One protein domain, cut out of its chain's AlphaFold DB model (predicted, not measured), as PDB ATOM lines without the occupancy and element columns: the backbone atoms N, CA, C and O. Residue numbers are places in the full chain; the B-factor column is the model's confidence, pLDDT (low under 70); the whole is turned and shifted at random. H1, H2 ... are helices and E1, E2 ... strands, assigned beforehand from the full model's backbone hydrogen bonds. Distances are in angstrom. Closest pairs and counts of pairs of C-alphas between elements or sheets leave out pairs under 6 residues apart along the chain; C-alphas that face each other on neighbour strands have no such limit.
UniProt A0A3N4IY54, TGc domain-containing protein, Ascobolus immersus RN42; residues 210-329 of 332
ATOM      1  N   TYR A 210     181.043 195.670 175.958       70.75
ATOM      2  CA  TYR A 210     181.109 195.737 177.412       70.75
ATOM      3  C   TYR A 210     179.696 195.763 177.984       70.75
ATOM      4  O   TYR A 210     178.907 196.655 177.670       70.75
ATOM      5  N   GLY A 211     179.408 194.793 178.849       61.12
ATOM      6  CA  GLY A 211     178.095 194.634 179.461       61.12
ATOM      7  C   GLY A 211     177.091 193.894 178.576       61.12
ATOM      8  O   GLY A 211     177.415 193.350 177.522       61.12
ATOM      9  N   GLY A 212     175.862 193.836 179.069       56.50
ATOM     10  CA  GLY A 212     174.705 193.242 178.421       56.50
ATOM     11  C   GLY A 212     173.481 193.576 179.257       56.50
ATOM     12  O   GLY A 212     173.481 193.353 180.469       56.50
ATOM     13  N   GLY A 213     172.453 194.155 178.636       58.75
ATOM     14  CA  GLY A 213     171.180 194.354 179.324       58.75
ATOM     15  C   GLY A 213     170.568 192.995 179.659       58.75
ATOM     16  O   GLY A 213     170.783 192.032 178.921       58.75
ATOM     17  N   GLN A 214     169.776 192.902 180.733       59.66
ATOM     18  CA  GLN A 214     169.038 191.662 181.037       59.66
ATOM     19  C   GLN A 214     168.216 191.192 179.824       59.66
ATOM     20  O   GLN A 214     168.133 189.991 179.559       59.66
ATOM     21  N   ASP A 215     167.725 192.144 179.022       70.12
ATOM     22  CA  ASP A 215     166.735 191.877 177.986       70.12
ATOM     23  C   ASP A 215     167.267 191.811 176.548       70.12
ATOM     24  O   ASP A 215     166.598 191.241 175.685       70.12
ATOM     25  N   TRP A 216     168.454 192.362 176.270       76.38
ATOM     26  CA  TRP A 216     168.981 192.499 174.907       76.38
ATOM     27  C   TRP A 216     170.441 192.066 174.795       76.38
ATOM     28  O   TRP A 216     171.285 192.445 175.609       76.38
ATOM     29  N   LYS A 217     170.742 191.342 173.715       76.50
ATOM     30  CA  LYS A 217     172.088 190.979 173.271       76.50
ATOM     31  C   LYS A 217     172.360 191.596 171.906       76.50
ATOM     32  O   LYS A 217     171.463 191.700 171.075       76.50
ATOM     33  N   VAL A 218     173.612 191.965 171.654       77.69
ATOM     34  CA  VAL A 218     174.047 192.365 170.310       77.69
ATOM     35  C   VAL A 218     173.988 191.139 169.398       77.69
ATOM     36  O   VAL A 218     174.720 190.174 169.609       77.69
ATOM     37  N   HIS A 219     173.100 191.185 168.408       75.31
ATOM     38  CA  HIS A 219     172.938 190.167 167.373       75.31
ATOM     39  C   HIS A 219     174.022 190.302 166.304       75.31
ATOM     40  O   HIS A 219     174.652 189.311 165.930       75.31
ATOM     41  N   SER A 220     174.229 191.527 165.816       78.19
ATOM     42  CA  SER A 220     175.225 191.849 164.798       78.19
ATOM     43  C   SER A 220     175.629 193.324 164.877       78.19
ATOM     44  O   SER A 220     174.874 194.179 165.348       78.19
ATOM     45  N   ILE A 221     176.845 193.617 164.416       81.50
ATOM     46  CA  ILE A 221     177.310 194.975 164.120       81.50
ATOM     47  C   ILE A 221     177.954 194.921 162.741       81.50
ATOM     48  O   ILE A 221     178.834 194.093 162.503       81.50
ATOM     49  N   THR A 222     177.500 195.788 161.840       84.88
ATOM     50  CA  THR A 222     177.971 195.847 160.456       84.88
ATOM     51  C   THR A 222     178.559 197.228 160.165       84.88
ATOM     52  O   THR A 222     177.829 198.216 160.286       84.88
ATOM     53  N   PRO A 223     179.839 197.317 159.750       79.62
ATOM     54  CA  PRO A 223     180.786 196.210 159.547       79.62
ATOM     55  C   PRO A 223     181.282 195.574 160.863       79.62
ATOM     56  O   PRO A 223     181.410 196.245 161.883       79.62
ATOM     57  N   TRP A 224     181.608 194.275 160.827       76.69
ATOM     58  CA  TRP A 224     182.177 193.550 161.973       76.69
ATOM     59  C   TRP A 224     183.683 193.810 162.076       76.69
ATOM     60  O   TRP A 224     184.488 193.097 161.472       76.69
ATOM     61  N   VAL A 225     184.055 194.873 162.794       76.69
ATOM     62  CA  VAL A 225     185.445 195.343 162.911       76.69
ATOM     63  C   VAL A 225     185.805 195.790 164.337       76.69
ATOM     64  O   VAL A 225     184.929 196.276 165.062       76.69
ATOM     65  N   PRO A 226     187.090 195.694 164.744       74.75
ATOM     66  CA  PRO A 226     187.547 196.046 166.097       74.75
ATOM     67  C   PRO A 226     187.497 197.539 166.411       74.75
ATOM     68  O   PRO A 226     187.408 197.911 167.578       74.75
ATOM     69  N   ALA A 227     187.531 198.383 165.377       77.50
ATOM     70  CA  ALA A 227     187.356 199.829 165.446       77.50
ATOM     71  C   ALA A 227     186.418 200.259 164.315       77.50
ATOM     72  O   ALA A 227     186.626 199.847 163.170       77.50
ATOM     73  N   LEU A 228     185.383 201.049 164.620       74.62
ATOM     74  CA  LEU A 228     184.470 201.519 163.579       74.62
ATOM     75  C   LEU A 228     185.173 202.524 162.666       74.62
ATOM     76  O   LEU A 228     185.741 203.499 163.169       74.62
ATOM     77  N   PRO A 229     185.110 202.336 161.337       77.12
ATOM     78  CA  PRO A 229     185.474 203.393 160.413       77.12
ATOM     79  C   PRO A 229     184.460 204.534 160.520       77.12
ATOM     80  O   PRO A 229     183.304 204.315 160.884       77.12
ATOM     81  N   ALA A 230     184.877 205.742 160.137       86.94
ATOM     82  CA  ALA A 230     183.922 206.818 159.922       86.94
ATOM     83  C   ALA A 230     182.904 206.398 158.849       86.94
ATOM     84  O   ALA A 230     183.289 205.894 157.791       86.94
ATOM     85  N   GLY A 231     181.617 206.596 159.120       89.12
ATOM     86  CA  GLY A 231     180.543 206.230 158.206       89.12
ATOM     87  C   GLY A 231     179.330 205.646 158.914       89.12
ATOM     88  O   GLY A 231     179.118 205.854 160.107       89.12
ATOM     89  N   ARG A 232     178.517 204.919 158.148       89.25
ATOM     90  CA  ARG A 232     177.244 204.380 158.619       89.25
ATOM     91  C   ARG A 232     177.415 202.964 159.148       89.25
ATOM     92  O   ARG A 232     177.940 202.098 158.449       89.25
ATOM     93  N   VAL A 233     176.945 202.735 160.367       87.81
ATOM     94  CA  VAL A 233     177.023 201.449 161.061       87.81
ATOM     95  C   VAL A 233     175.624 200.973 161.380       87.81
ATOM     96  O   VAL A 233     174.787 201.744 161.850       87.81
ATOM     97  N   ARG A 234     175.385 199.683 161.153       90.50
ATOM     98  CA  ARG A 234     174.139 199.022 161.524       90.50
ATOM     99  C   ARG A 234     174.369 198.149 162.742       90.50
ATOM    100  O   ARG A 234     175.272 197.315 162.742       90.50
ATOM    101  N   ILE A 235     173.542 198.338 163.760       88.12
ATOM    102  CA  ILE A 235     173.561 197.546 164.987       88.12
ATOM    103  C   ILE A 235     172.240 196.813 165.056       88.12
ATOM    104  O   ILE A 235     171.184 197.436 164.952       88.12
ATOM    105  N   GLU A 236     172.305 195.508 165.259       87.50
ATOM    106  CA  GLU A 236     171.133 194.673 165.463       87.50
ATOM    107  C   GLU A 236     171.210 194.067 166.851       87.50
ATOM    108  O   GLU A 236     172.254 193.561 167.272       87.50
ATOM    109  N   LEU A 237     170.099 194.124 167.573       83.38
ATOM    110  CA  LEU A 237     169.934 193.460 168.851       83.38
ATOM    111  C   LEU A 237     168.901 192.354 168.702       83.38
ATOM    112  O   LEU A 237     167.862 192.529 168.067       83.38
ATOM    113  N   GLU A 238     169.177 191.240 169.357       78.62
ATOM    114  CA  GLU A 238     168.207 190.183 169.598       78.62
ATOM    115  C   GLU A 238     167.862 190.176 171.082       78.62
ATOM    116  O   GLU A 238     168.674 190.541 171.941       78.62
ATOM    117  N   ARG A 239     166.641 189.765 171.413       73.06
ATOM    118  CA  ARG A 239     166.276 189.599 172.816       73.06
ATOM    119  C   ARG A 239     167.115 188.503 173.451       73.06
ATOM    120  O   ARG A 239     167.320 187.445 172.861       73.06
ATOM    121  N   SER A 240     167.510 188.713 174.702       68.00
ATOM    122  CA  SER A 240     168.236 187.718 175.500       68.00
ATOM    123  C   SER A 240     167.464 186.400 175.647       68.00
ATOM    124  O   SER A 240     168.070 185.359 175.892       68.00
ATOM    125  N   CYS A 241     166.135 186.442 175.510       63.88
ATOM    126  CA  CYS A 241     165.244 185.289 175.532       63.88
ATOM    127  C   CYS A 241     163.917 185.606 174.817       63.88
ATOM    128  O   CYS A 241     163.354 186.688 174.984       63.88
ATOM    129  N   ALA A 242     163.367 184.627 174.090       56.91
ATOM    130  CA  ALA A 242     162.112 184.746 173.337       56.91
ATOM    131  C   ALA A 242     160.869 185.075 174.201       56.91
ATOM    132  O   ALA A 242     159.854 185.534 173.684       56.91
ATOM    133  N   HIS A 243     160.929 184.848 175.519       59.25
ATOM    134  CA  HIS A 243     159.843 185.171 176.456       59.25
ATOM    135  C   HIS A 243     159.714 186.636 176.821       59.25
ATOM    136  O   HIS A 243     158.674 187.032 177.351       59.25
ATOM    137  N   LEU A 244     160.766 187.420 176.607       57.47
ATOM    138  CA  LEU A 244     160.694 188.854 176.787       57.47
ATOM    139  C   LEU A 244     159.704 189.341 175.734       57.47
ATOM    140  O   LEU A 244     160.031 189.426 174.555       57.47
ATOM    141  N   LYS A 245     158.438 189.505 176.123       51.09
ATOM    142  CA  LYS A 245     157.373 189.925 175.217       51.09
ATOM    143  C   LYS A 245     157.677 191.342 174.750       51.09
ATOM    144  O   LYS A 245     158.026 192.199 175.558       51.09
ATOM    145  N   ALA A 246     157.413 191.610 173.475       47.31
ATOM    146  CA  ALA A 246     157.068 192.960 173.068       47.31
ATOM    147  C   ALA A 246     155.759 193.220 173.809       47.31
ATOM    148  O   ALA A 246     154.780 192.498 173.584       47.31
ATOM    149  N   LYS A 247     155.706 194.202 174.712       46.03
ATOM    150  CA  LYS A 247     154.390 194.777 175.014       46.03
ATOM    151  C   LYS A 247     153.830 195.232 173.651       46.03
ATOM    152  O   LYS A 247     154.609 195.654 172.795       46.03
ATOM    153  N   LYS A 248     152.534 195.008 173.385       32.81
ATOM    154  CA  LYS A 248     151.894 195.317 172.083       32.81
ATOM    155  C   LYS A 248     152.426 196.660 171.550       32.81
ATOM    156  O   LYS A 248     152.274 197.657 172.243       32.81
ATOM    157  N   GLY A 249     153.060 196.657 170.372       41.56
ATOM    158  CA  GLY A 249     153.765 197.827 169.818       41.56
ATOM    159  C   GLY A 249     155.301 197.761 169.851       41.56
ATOM    160  O   GLY A 249     155.952 198.762 169.581       41.56
ATOM    161  N   GLY A 250     155.896 196.613 170.187       40.44
ATOM    162  CA  GLY A 250     157.327 196.341 169.974       40.44
ATOM    163  C   GLY A 250     158.291 196.951 170.991       40.44
ATOM    164  O   GLY A 250     159.460 196.570 171.055       40.44
ATOM    165  N   GLN A 251     157.819 197.844 171.853       46.44
ATOM    166  CA  GLN A 251     158.675 198.513 172.820       46.44
ATOM    167  C   GLN A 251     158.709 197.757 174.147       46.44
ATOM    168  O   GLN A 251     157.684 197.344 174.701       46.44
ATOM    169  N   ALA A 252     159.922 197.579 174.672       54.25
ATOM    170  CA  ALA A 252     160.114 197.343 176.094       54.25
ATOM    171  C   ALA A 252     159.456 198.487 176.890       54.25
ATOM    172  O   ALA A 252     158.962 199.463 176.332       54.25
ATOM    173  N   GLU A 253     159.448 198.388 178.217       71.19
ATOM    174  CA  GLU A 253     158.999 199.492 179.074       71.19
ATOM    175  C   GLU A 253     159.594 200.852 178.669       71.19
ATOM    176  O   GLU A 253     158.909 201.868 178.727       71.19
ATOM    177  N   TYR A 254     160.823 200.822 178.159       81.31
ATOM    178  CA  TYR A 254     161.563 201.954 177.640       81.31
ATOM    179  C   TYR A 254     161.978 201.727 176.185       81.31
ATOM    180  O   TYR A 254     162.286 200.606 175.771       81.31
ATOM    181  N   LEU A 255     162.037 202.812 175.417       87.06
ATOM    182  CA  LEU A 255     162.557 202.813 174.053       87.06
ATOM    183  C   LEU A 255     164.066 202.539 174.065       87.06
ATOM    184  O   LEU A 255     164.817 203.254 174.724       87.06
ATOM    185  N   ILE A 256     164.520 201.518 173.333       88.56
ATOM    186  CA  ILE A 256     165.953 201.227 173.194       88.56
ATOM    187  C   ILE A 256     166.545 202.126 172.115       88.56
ATOM    188  O   ILE A 256     166.021 202.196 171.000       88.56
ATOM    189  N   CYS A 257     167.659 202.775 172.441       91.50
ATOM    190  CA  CYS A 257     168.371 203.688 171.562       91.50
ATOM    191  C   CYS A 257     169.857 203.331 171.461       91.50
ATOM    192  O   CYS A 257     170.429 202.726 172.372       91.50
ATOM    193  N   ALA A 258     170.490 203.760 170.370       91.12
ATOM    194  CA  ALA A 258     171.941 203.819 170.233       91.12
ATOM    195  C   ALA A 258     172.415 205.269 170.118       91.12
ATOM    196  O   ALA A 258     171.732 206.096 169.523       91.12
ATOM    197  N   TRP A 259     173.585 205.587 170.664       90.56
ATOM    198  CA  TRP A 259     174.212 206.904 170.516       90.56
ATOM    199  C   TRP A 259     175.734 206.794 170.519       90.56
ATOM    200  O   TRP A 259     176.297 205.858 171.092       90.56
ATOM    201  N   THR A 260     176.416 207.770 169.916       89.12
ATOM    202  CA  THR A 260     177.884 207.837 169.944       89.12
ATOM    203  C   THR A 260     178.391 208.842 170.976       89.12
ATOM    204  O   THR A 260     177.667 209.759 171.378       89.12
ATOM    205  N   SER A 261     179.643 208.683 171.414       84.56
ATOM    206  CA  SER A 261     180.346 209.659 172.261       84.56
ATOM    207  C   SER A 261     180.400 211.058 171.647       84.56
ATOM    208  O   SER A 261     180.322 212.039 172.390       84.56
ATOM    209  N   GLY A 262     180.518 211.143 170.319       79.06
ATOM    210  CA  GLY A 262     180.545 212.395 169.573       79.06
ATOM    211  C   GLY A 262     179.156 212.990 169.355       79.06
ATOM    212  O   GLY A 262     178.894 214.111 169.781       79.06
ATOM    213  N   THR A 263     178.251 212.243 168.716       74.38
ATOM    214  CA  THR A 263     176.924 212.752 168.318       74.38
ATOM    215  C   THR A 263     176.001 212.993 169.504       74.38
ATOM    216  O   THR A 263     175.147 213.874 169.431       74.38
ATOM    217  N   LYS A 264     176.143 212.200 170.581       80.50
ATOM    218  CA  LYS A 264     175.270 212.220 171.769       80.50
ATOM    219  C   LYS A 264     173.785 212.310 171.396       80.50
ATOM    220  O   LYS A 264     173.010 213.027 172.023       80.50
ATOM    221  N   ARG A 265     173.396 211.585 170.345       87.50
ATOM    222  CA  ARG A 265     172.034 211.564 169.818       87.50
ATOM    223  C   ARG A 265     171.472 210.147 169.928       87.50
ATOM    224  O   ARG A 265     171.907 209.287 169.167       87.50
ATOM    225  N   PRO A 266     170.534 209.889 170.854       92.12
ATOM    226  CA  PRO A 266     169.877 208.594 170.973       92.12
ATOM    227  C   PRO A 266     168.981 208.349 169.760       92.12
ATOM    228  O   PRO A 266     167.936 208.975 169.618       92.12
ATOM    229  N   LEU A 267     169.383 207.446 168.876       94.31
ATOM    230  CA  LEU A 267     168.577 207.004 167.746       94.31
ATOM    231  C   LEU A 267     167.840 205.714 168.120       94.31
ATOM    232  O   LEU A 267     168.484 204.778 168.598       94.31
ATOM    233  N   PRO A 268     166.510 205.653 167.938       93.00
ATOM    234  CA  PRO A 268     165.729 204.506 168.367       93.00
ATOM    235  C   PRO A 268     165.931 203.303 167.452       93.00
ATOM    236  O   PRO A 268     165.935 203.430 166.227       93.00
ATOM    237  N   PHE A 269     166.014 202.124 168.058       90.62
ATOM    238  CA  PHE A 269     165.927 200.868 167.330       90.62
ATOM    239  C   PHE A 269     164.497 200.623 166.825       90.62
ATOM    240  O   PHE A 269     163.515 201.040 167.444       90.62
ATOM    241  N   ARG A 270     164.379 199.916 165.699       86.56
ATOM    242  CA  ARG A 270     163.109 199.510 165.076       86.56
ATOM    243  C   ARG A 270     163.077 198.001 164.891       86.56
ATOM    244  O   ARG A 270     164.116 197.412 164.618       86.56
ATOM    245  N   GLU A 271     161.903 197.388 165.015       79.56
ATOM    246  CA  GLU A 271     161.721 195.974 164.665       79.56
ATOM    247  C   GLU A 271     162.049 195.748 163.186       79.56
ATOM    248  O   GLU A 271     161.638 196.528 162.326       79.56
ATOM    249  N   VAL A 272     162.816 194.694 162.905       74.19
ATOM    250  CA  VAL A 272     163.199 194.315 161.535       74.19
ATOM    251  C   VAL A 272     162.624 192.974 161.111       74.19
ATOM    252  O   VAL A 272     162.515 192.712 159.916       74.19
ATOM    253  N   ASP A 273     162.230 192.138 162.070       62.78
ATOM    254  CA  ASP A 273     161.581 190.864 161.808       62.78
ATOM    255  C   ASP A 273     160.562 190.498 162.896       62.78
ATOM    256  O   ASP A 273     160.523 191.054 163.995       62.78
ATOM    257  N   GLN A 274     159.731 189.508 162.576       51.38
ATOM    258  CA  GLN A 274     158.737 188.927 163.482       51.38
ATOM    259  C   GLN A 274     159.347 188.097 164.628       51.38
ATOM    260  O   GLN A 274     158.621 187.644 165.513       51.38
ATOM    261  N   PHE A 275     160.662 187.869 164.608       53.12
ATOM    262  CA  PHE A 275     161.393 187.099 165.616       53.12
ATOM    263  C   PHE A 275     161.927 187.991 166.747       53.12
ATOM    264  O   PHE A 275     162.501 187.490 167.716       53.12
ATOM    265  N   GLY A 276     161.663 189.300 166.676       64.12
ATOM    266  CA  GLY A 276     161.998 190.262 167.718       64.12
ATOM    267  C   GLY A 276     163.408 190.829 167.594       64.12
ATOM    268  O   GLY A 276     163.908 191.392 168.572       64.12
ATOM    269  N   THR A 277     164.044 190.697 166.426       75.44
ATOM    270  CA  THR A 277     165.264 191.443 166.114       75.44
ATOM    271  C   THR A 277     164.904 192.914 165.935       75.44
ATOM    272  O   THR A 277     163.946 193.260 165.235       75.44
ATOM    273  N   ILE A 278     165.686 193.796 166.555       84.12
ATOM    274  CA  ILE A 278     165.582 195.241 166.355       84.12
ATOM    275  C   ILE A 278     166.893 195.780 165.797       84.12
ATOM    276  O   ILE A 278     167.964 195.308 166.171       84.12
ATOM    277  N   ALA A 279     166.831 196.786 164.932       89.69
ATOM    278  CA  ALA A 279     168.011 197.396 164.336       89.69
ATOM    279  C   ALA A 279     167.977 198.919 164.388       89.69
ATOM    280  O   ALA A 279     166.914 199.542 164.414       89.69
ATOM    281  N   VAL A 280     169.163 199.510 164.354       92.00
ATOM    282  CA  VAL A 280     169.363 200.945 164.169       92.00
ATOM    283  C   VAL A 280     170.556 201.173 163.255       92.00
ATOM    284  O   VAL A 280     171.526 200.411 163.267       92.00
ATOM    285  N   GLU A 281     170.480 202.237 162.467       92.50
ATOM    286  CA  GLU A 281     171.602 202.747 161.691       92.50
ATOM    287  C   GLU A 281     172.031 204.081 162.280       92.50
ATOM    288  O   GLU A 281     171.207 204.985 162.438       92.50
ATOM    289  N   ILE A 282     173.312 204.189 162.610       90.69
ATOM    290  CA  ILE A 282     173.901 205.395 163.183       90.69
ATOM    291  C   ILE A 282     175.130 205.803 162.379       90.69
ATOM    292  O   ILE A 282     175.865 204.951 161.873       90.69
ATOM    293  N   ASP A 283     175.354 207.107 162.283       90.25
ATOM    294  CA  ASP A 283     176.602 207.651 161.764       90.25
ATOM    295  C   ASP A 283     177.620 207.724 162.899       90.25
ATOM    296  O   ASP A 283     177.319 208.194 164.001       90.25
ATOM    297  N   VAL A 284     178.827 207.243 162.628       87.25
ATOM    298  CA  VAL A 284     179.929 207.223 163.587       87.25
ATOM    299  C   VAL A 284     181.145 207.912 162.990       87.25
ATOM    300  O   VAL A 284     181.400 207.822 161.787       87.25
ATOM    301  N   ASN A 285     181.912 208.592 163.837       87.00
ATOM    302  CA  ASN A 285     183.239 209.071 163.473       87.00
ATOM    303  C   ASN A 285     184.302 208.036 163.852       87.00
ATOM    304  O   ASN A 285     184.081 207.175 164.703       87.00
ATOM    305  N   SER A 286     185.485 208.146 163.247       80.69
ATOM    306  CA  SER A 286     186.628 207.321 163.649       80.69
ATOM    307  C   SER A 286     186.928 207.528 165.140       80.69
ATOM    308  O   SER A 286     187.090 208.666 165.583       80.69
ATOM    309  N   GLY A 287     186.977 206.437 165.906       76.50
ATOM    310  CA  GLY A 287     187.238 206.454 167.351       76.50
ATOM    311  C   GLY A 287     186.017 206.708 168.245       76.50
ATOM    312  O   GLY A 287     186.163 206.724 169.469       76.50
ATOM    313  N   ASP A 288     184.814 206.875 167.680       83.81
ATOM    314  CA  ASP A 288     183.599 206.998 168.489       83.81
ATOM    315  C   ASP A 288     183.331 205.726 169.307       83.81
ATOM    316  O   ASP A 288     183.392 204.601 168.805       83.81
ATOM    317  N   LYS A 289     182.943 205.914 170.573       83.12
ATOM    318  CA  LYS A 289     182.332 204.857 171.384       83.12
ATOM    319  C   LYS A 289     180.844 204.822 171.098       83.12
ATOM    320  O   LYS A 289     180.167 205.847 171.200       83.12
ATOM    321  N   VAL A 290     180.329 203.642 170.793       86.75
ATOM    322  CA  VAL A 290     178.911 203.431 170.515       86.75
ATOM    323  C   VAL A 290     178.261 202.823 171.745       86.75
ATOM    324  O   VAL A 290     178.721 201.816 172.273       86.75
ATOM    325  N   ASN A 291     177.186 203.436 172.212       88.12
ATOM    326  CA  ASN A 291     176.445 203.011 173.388       88.12
ATOM    327  C   ASN A 291     175.053 202.564 172.977       88.12
ATOM    328  O   ASN A 291     174.458 203.148 172.074       88.12
ATOM    329  N   VAL A 292     174.534 201.563 173.678       88.19
ATOM    330  CA  VAL A 292     173.185 201.041 173.495       88.19
ATOM    331  C   VAL A 292     172.509 200.900 174.856       88.19
ATOM    332  O   VAL A 292     173.094 200.389 175.817       88.19
ATOM    333  N   GLY A 293     171.258 201.342 174.937       86.75
ATOM    334  CA  GLY A 293     170.479 201.271 176.166       86.75
ATOM    335  C   GLY A 293     169.123 201.972 176.083       86.75
ATOM    336  O   GLY A 293     168.819 202.616 175.078       86.75
ATOM    337  N   PRO A 294     168.281 201.829 177.118       87.94
ATOM    338  CA  PRO A 294     166.976 202.458 177.187       87.94
ATOM    339  C   PRO A 294     167.097 203.962 177.397       87.94
ATOM    340  O   PRO A 294     167.882 204.427 178.230       87.94
ATOM    341  N   LEU A 295     166.242 204.696 176.695       90.19
ATOM    342  CA  LEU A 295     165.886 206.070 177.004       90.19
ATOM    343  C   LEU A 295     165.059 206.065 178.291       90.19
ATOM    344  O   LEU A 295     163.945 205.555 178.289       90.19
ATOM    345  N   THR A 296     165.610 206.579 179.389       90.38
ATOM    346  CA  THR A 296     164.989 206.538 180.722       90.38
ATOM    347  C   THR A 296     164.256 207.823 181.069       90.38
ATOM    348  O   THR A 296     163.248 207.768 181.772       90.38
ATOM    349  N   THR A 297     164.724 208.975 180.574       92.06
ATOM    350  CA  THR A 297     164.055 210.261 180.812       92.06
ATOM    351  C   THR A 297     164.022 211.174 179.592       92.06
ATOM    352  O   THR A 297     164.925 211.149 178.756       92.06
ATOM    353  N   ILE A 298     162.982 212.010 179.524       93.31
ATOM    354  CA  ILE A 298     162.815 213.112 178.565       93.31
ATOM    355  C   ILE A 298     162.397 214.359 179.348       93.31
ATOM    356  O   ILE A 298     161.389 214.349 180.055       93.31
ATOM    357  N   ASN A 299     163.176 215.438 179.251       92.62
ATOM    358  CA  ASN A 299     162.988 216.690 179.999       92.62
ATOM    359  C   ASN A 299     162.773 216.464 181.510       92.62
ATOM    360  O   ASN A 299     161.911 217.085 182.131       92.62
ATOM    361  N   GLY A 300     163.531 215.527 182.091       90.31
ATOM    362  CA  GLY A 300     163.461 215.175 183.512       90.31
ATOM    363  C   GLY A 300     162.260 214.312 183.919       90.31
ATOM    364  O   GLY A 300     162.127 214.000 185.099       90.31
ATOM    365  N   LYS A 301     161.398 213.905 182.980       91.81
ATOM    366  CA  LYS A 301     160.271 212.990 183.223       91.81
ATOM    367  C   LYS A 301     160.607 211.576 182.766       91.81
ATOM    368  O   LYS A 301     161.397 211.410 181.842       91.81
ATOM    369  N   ASP A 302     159.984 210.584 183.394       91.31
ATOM    370  CA  ASP A 302     160.072 209.171 183.010       91.31
ATOM    371  C   ASP A 302     159.678 208.981 181.529       91.31
ATOM    372  O   ASP A 302     158.651 209.494 181.085       91.31
ATOM    373  N   ALA A 303     160.516 208.278 180.762       89.25
ATOM    374  CA  ALA A 303     160.336 208.028 179.329       89.25
ATOM    375  C   ALA A 303     159.622 206.699 179.015       89.25
ATOM    376  O   ALA A 303     159.639 206.224 177.875       89.25
ATOM    377  N   LYS A 304     159.012 206.069 180.020       87.94
ATOM    378  CA  LYS A 304     158.265 204.824 179.864       87.94
ATOM    379  C   LYS A 304     157.132 204.950 178.840       87.94
ATOM    380  O   LYS A 304     156.305 205.852 178.918       87.94
ATOM    381  N   GLY A 305     157.073 204.001 177.906       83.31
ATOM    382  CA  GLY A 305     156.042 203.937 176.861       83.31
ATOM    383  C   GLY A 305     156.202 204.933 175.708       83.31
ATOM    384  O   GLY A 305     155.329 204.972 174.847       83.31
ATOM    385  N   VAL A 306     157.289 205.711 175.670       87.19
ATOM    386  CA  VAL A 306     157.560 206.642 174.567       87.19
ATOM    387  C   VAL A 306     157.861 205.879 173.282       87.19
ATOM    388  O   VAL A 306     158.774 205.051 173.230       87.19
ATOM    389  N   THR A 307     157.149 206.220 172.214       87.25
ATOM    390  CA  THR A 307     157.349 205.653 170.882       87.25
ATOM    391  C   THR A 307     158.595 206.206 170.193       87.25
ATOM    392  O   THR A 307     159.074 207.306 170.475       87.25
ATOM    393  N   ALA A 308     159.135 205.441 169.243       88.31
ATOM    394  CA  ALA A 308     160.259 205.905 168.436       88.31
ATOM    395  C   ALA A 308     159.910 207.170 167.630       88.31
ATOM    396  O   ALA A 308     160.761 208.046 167.485       88.31
ATOM    397  N   ASP A 309     158.668 207.294 167.151       88.00
ATOM    398  CA  ASP A 309     158.209 208.464 166.392       88.00
ATOM    399  C   ASP A 309     158.056 209.700 167.289       88.00
ATOM    400  O   ASP A 309     158.550 210.777 166.943       88.00
ATOM    401  N   GLU A 310     157.469 209.540 168.481       89.75
ATOM    402  CA  GLU A 310     157.396 210.607 169.484       89.75
ATOM    403  C   GLU A 310     158.790 211.108 169.857       89.75
ATOM    404  O   GLU A 310     159.026 212.315 169.878       89.75
ATOM    405  N   TRP A 311     159.744 210.204 170.099       92.69
ATOM    406  CA  TRP A 311     161.112 210.593 170.423       92.69
ATOM    407  C   TRP A 311     161.801 211.339 169.273       92.69
ATOM    408  O   TRP A 311     162.350 212.422 169.484       92.69
ATOM    409  N   ILE A 312     161.722 210.822 168.042       91.88
ATOM    410  CA  ILE A 312     162.325 211.460 166.861       91.88
ATOM    411  C   ILE A 312     161.811 212.892 166.663       91.88
ATOM    412  O   ILE A 312     162.593 213.775 166.301       91.88
ATOM    413  N   SER A 313     160.528 213.144 166.940       91.75
ATOM    414  CA  SER A 313     159.909 214.467 166.777       91.75
ATOM    415  C   SER A 313     160.489 215.553 167.699       91.75
ATOM    416  O   SER A 313     160.427 216.740 167.377       91.75
ATOM    417  N   GLN A 314     161.098 215.157 168.824       91.25
ATOM    418  CA  GLN A 314     161.539 216.070 169.885       91.25
ATOM    419  C   GLN A 314     163.027 215.959 170.249       91.25
ATOM    420  O   GLN A 314     163.545 216.835 170.944       91.25
ATOM    421  N   MET A 315     163.741 214.940 169.761       89.44
ATOM    422  CA  MET A 315     165.113 214.624 170.189       89.44
ATOM    423  C   MET A 315     166.141 215.745 169.975       89.44
ATOM    424  O   MET A 315     167.167 215.769 170.643       89.44
ATOM    425  N   ASN A 316     165.879 216.687 169.064       87.94
ATOM    426  CA  ASN A 316     166.779 217.817 168.807       87.94
ATOM    427  C   ASN A 316     166.581 218.989 169.791       87.94
ATOM    428  O   ASN A 316     167.300 219.981 169.704       87.94
ATOM    429  N   ARG A 317     165.571 218.930 170.670       89.00
ATOM    430  CA  ARG A 317     165.205 220.017 171.600       89.00
ATOM    431  C   ARG A 317     165.056 219.548 173.045       89.00
ATOM    432  O   ARG A 317     165.200 220.355 173.956       89.00
ATOM    433  N   ALA A 318     164.735 218.274 173.256       88.31
ATOM    434  CA  ALA A 318     164.517 217.718 174.581       88.31
ATOM    435  C   ALA A 318     165.831 217.285 175.250       88.31
ATOM    436  O   ALA A 318     166.675 216.638 174.629       88.31
ATOM    437  N   GLY A 319     165.970 217.584 176.542       88.75
ATOM    438  CA  GLY A 319     166.965 216.929 177.388       88.75
ATOM    439  C   GLY A 319     166.597 215.459 177.584       88.75
ATOM    440  O   GLY A 319     165.413 215.121 177.626       88.75
ATOM    441  N   TRP A 320     167.587 214.580 177.707       92.12
ATOM    442  CA  TRP A 320     167.352 213.141 177.805       92.12
ATOM    443  C   TRP A 320     168.325 212.454 178.758       92.12
ATOM    444  O   TRP A 320     169.427 212.943 179.006       92.12
ATOM    445  N   GLY A 321     167.904 211.301 179.271       89.38
ATOM    446  CA  GLY A 321     168.742 210.379 180.030       89.38
ATOM    447  C   GLY A 321     168.658 208.976 179.443       89.38
ATOM    448  O   GLY A 321     167.578 208.532 179.059       89.38
ATOM    449  N   CYS A 322     169.792 208.280 179.388       86.88
ATOM    450  CA  CYS A 322     169.861 206.860 179.049       86.88
ATOM    451  C   CYS A 322     170.728 206.125 180.069       86.88
ATOM    452  O   CYS A 322     171.732 206.664 180.535       86.88
ATOM    453  N   ASN A 323     170.400 204.862 180.331       79.25
ATOM    454  CA  ASN A 323     171.315 203.942 181.004       79.25
ATOM    455  C   ASN A 323     172.025 203.112 179.936       79.25
ATOM    456  O   ASN A 323     171.372 202.384 179.197       79.25
ATOM    457  N   SER A 324     173.349 203.221 179.823       74.06
ATOM    458  CA  SER A 324     174.101 202.368 178.896       74.06
ATOM    459  C   SER A 324     174.198 200.957 179.470       74.06
ATOM    460  O   SER A 324     174.678 200.778 180.589       74.06
ATOM    461  N   TYR A 325     173.734 199.959 178.720       71.88
ATOM    462  CA  TYR A 325     173.886 198.543 179.081       71.88
ATOM    463  C   TYR A 325     174.963 197.840 178.266       71.88
ATOM    464  O   TYR A 325     175.453 196.784 178.659       71.88
ATOM    465  N   LEU A 326     175.283 198.412 177.112       68.88
ATOM    466  CA  LEU A 326     176.122 197.828 176.086       68.88
ATOM    467  C   LEU A 326     177.000 198.954 175.548       68.88
ATOM    468  O   LEU A 326     176.537 199.803 174.785       68.88
ATOM    469  N   VAL A 327     178.263 198.977 175.964       67.62
ATOM    470  CA  VAL A 327     179.269 199.846 175.348       67.62
ATOM    471  C   VAL A 327     179.971 199.021 174.291       67.62
ATOM    472  O   VAL A 327     180.599 198.012 174.585       67.62
ATOM    473  N   THR A 328     179.861 199.438 173.049       64.81
ATOM    474  CA  THR A 328     180.643 198.896 171.948       64.81
ATOM    475  C   THR A 328     181.805 199.850 171.714       64.81
ATOM    476  O   THR A 328     181.591 201.054 171.575       64.81
ATOM    477  N   TYR A 329     183.024 199.307 171.717       68.06
ATOM    478  CA  TYR A 329     184.322 199.991 171.592       68.06
ATOM    479  C   TYR A 329     184.957 200.507 172.891       68.06
ATOM    480  O   TYR A 329     184.402 201.289 173.661       68.06
TER     481      TYR A 329
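Overview. This is residues 210 to 329 of the 332 residues of the protein "TGc domain-containing protein" of Ascobolus immersus RN42 (UniProt A0A3N4IY54). Two small, strongly twisted sheets lie face to face as a sandwich, their strands crossed at 50 degrees: a branched sheet of E3, E5, E6 and E7 over a sheet of E1, E2 and E4. E5 bends partway, and its far part with E6 makes one end of the domain, where the short helix H1 only grazes the branched sheet. The printed part has 120 residues, with seven named strands and one named helix in the order E1 E2 E3 E4 E5 H1 E6 E7; under half of the residues are in these elements, and the class is mostly strand. Neighbour strands are antiparallel in both sheets, the second running E1, E2, E4. The whole is compact and rounded, with a radius of gyration of the C-alphas of 13.6 A and spans of 36 by 35 by 22 A.

Arrangement. In the branched sheet E5, residues 290 to 298, bends by 72 degrees at residue 294. On one side of it is E3, residues 256 to 260, with N 257 and O 293 2.9 A apart. On the other side are E6, residues 320 to 322, with N 296 and O 321 2.8 A apart, and E7, residues 326 to 328, with N 328 and O 290 2.7 A apart. The pairing is staggered: E5 pairs with E7 over residues 290 to 292 and with E6 over 295 to 298. In the other sheet E2, residues 231 to 239, is the inner strand. It forms a hairpin with E1, residues 216 to 222, where N 219 and O 236 are 2.8 A apart. Its other neighbour is E4, residues 278 to 284, with N 237 and O 278 2.8 A apart. Between the sheets, the closest C-alphas of E3 and E4 are those of Thr 260 and Val 284, at 6.7 A. E1 and E7 are near each other. H1, residues 308 to 314, has 2 of 3 O i to N i+4 pairs within hydrogen-bond range and is not on the sheet of E1, E2 and E4.

Along the chain. E1 begins with C-alpha 216 at (168.981, 192.499, 174.907). E2 is 26.3 A long, E5 20.4 A, E4 18.9 A, E1 17.3 A and E3 14.0 A. H1 begins with C-alpha 308 at (160.259, 205.905, 168.436). E7 ends with C-alpha 328 at (180.643, 198.896, 171.948).

Size, cuts and confidence. The two C-alphas farthest apart, those of Lys 248 and Ser 286, are 37.7 A apart. The printed part has no cut. The links E2 to E3 and E3 to E4 are long, with 16 and 17 residues. Mean pLDDT of the printed part is 79.0; residues 211 to 214, 240 to 252, 273 to 276 and 326 to 329 are under 70.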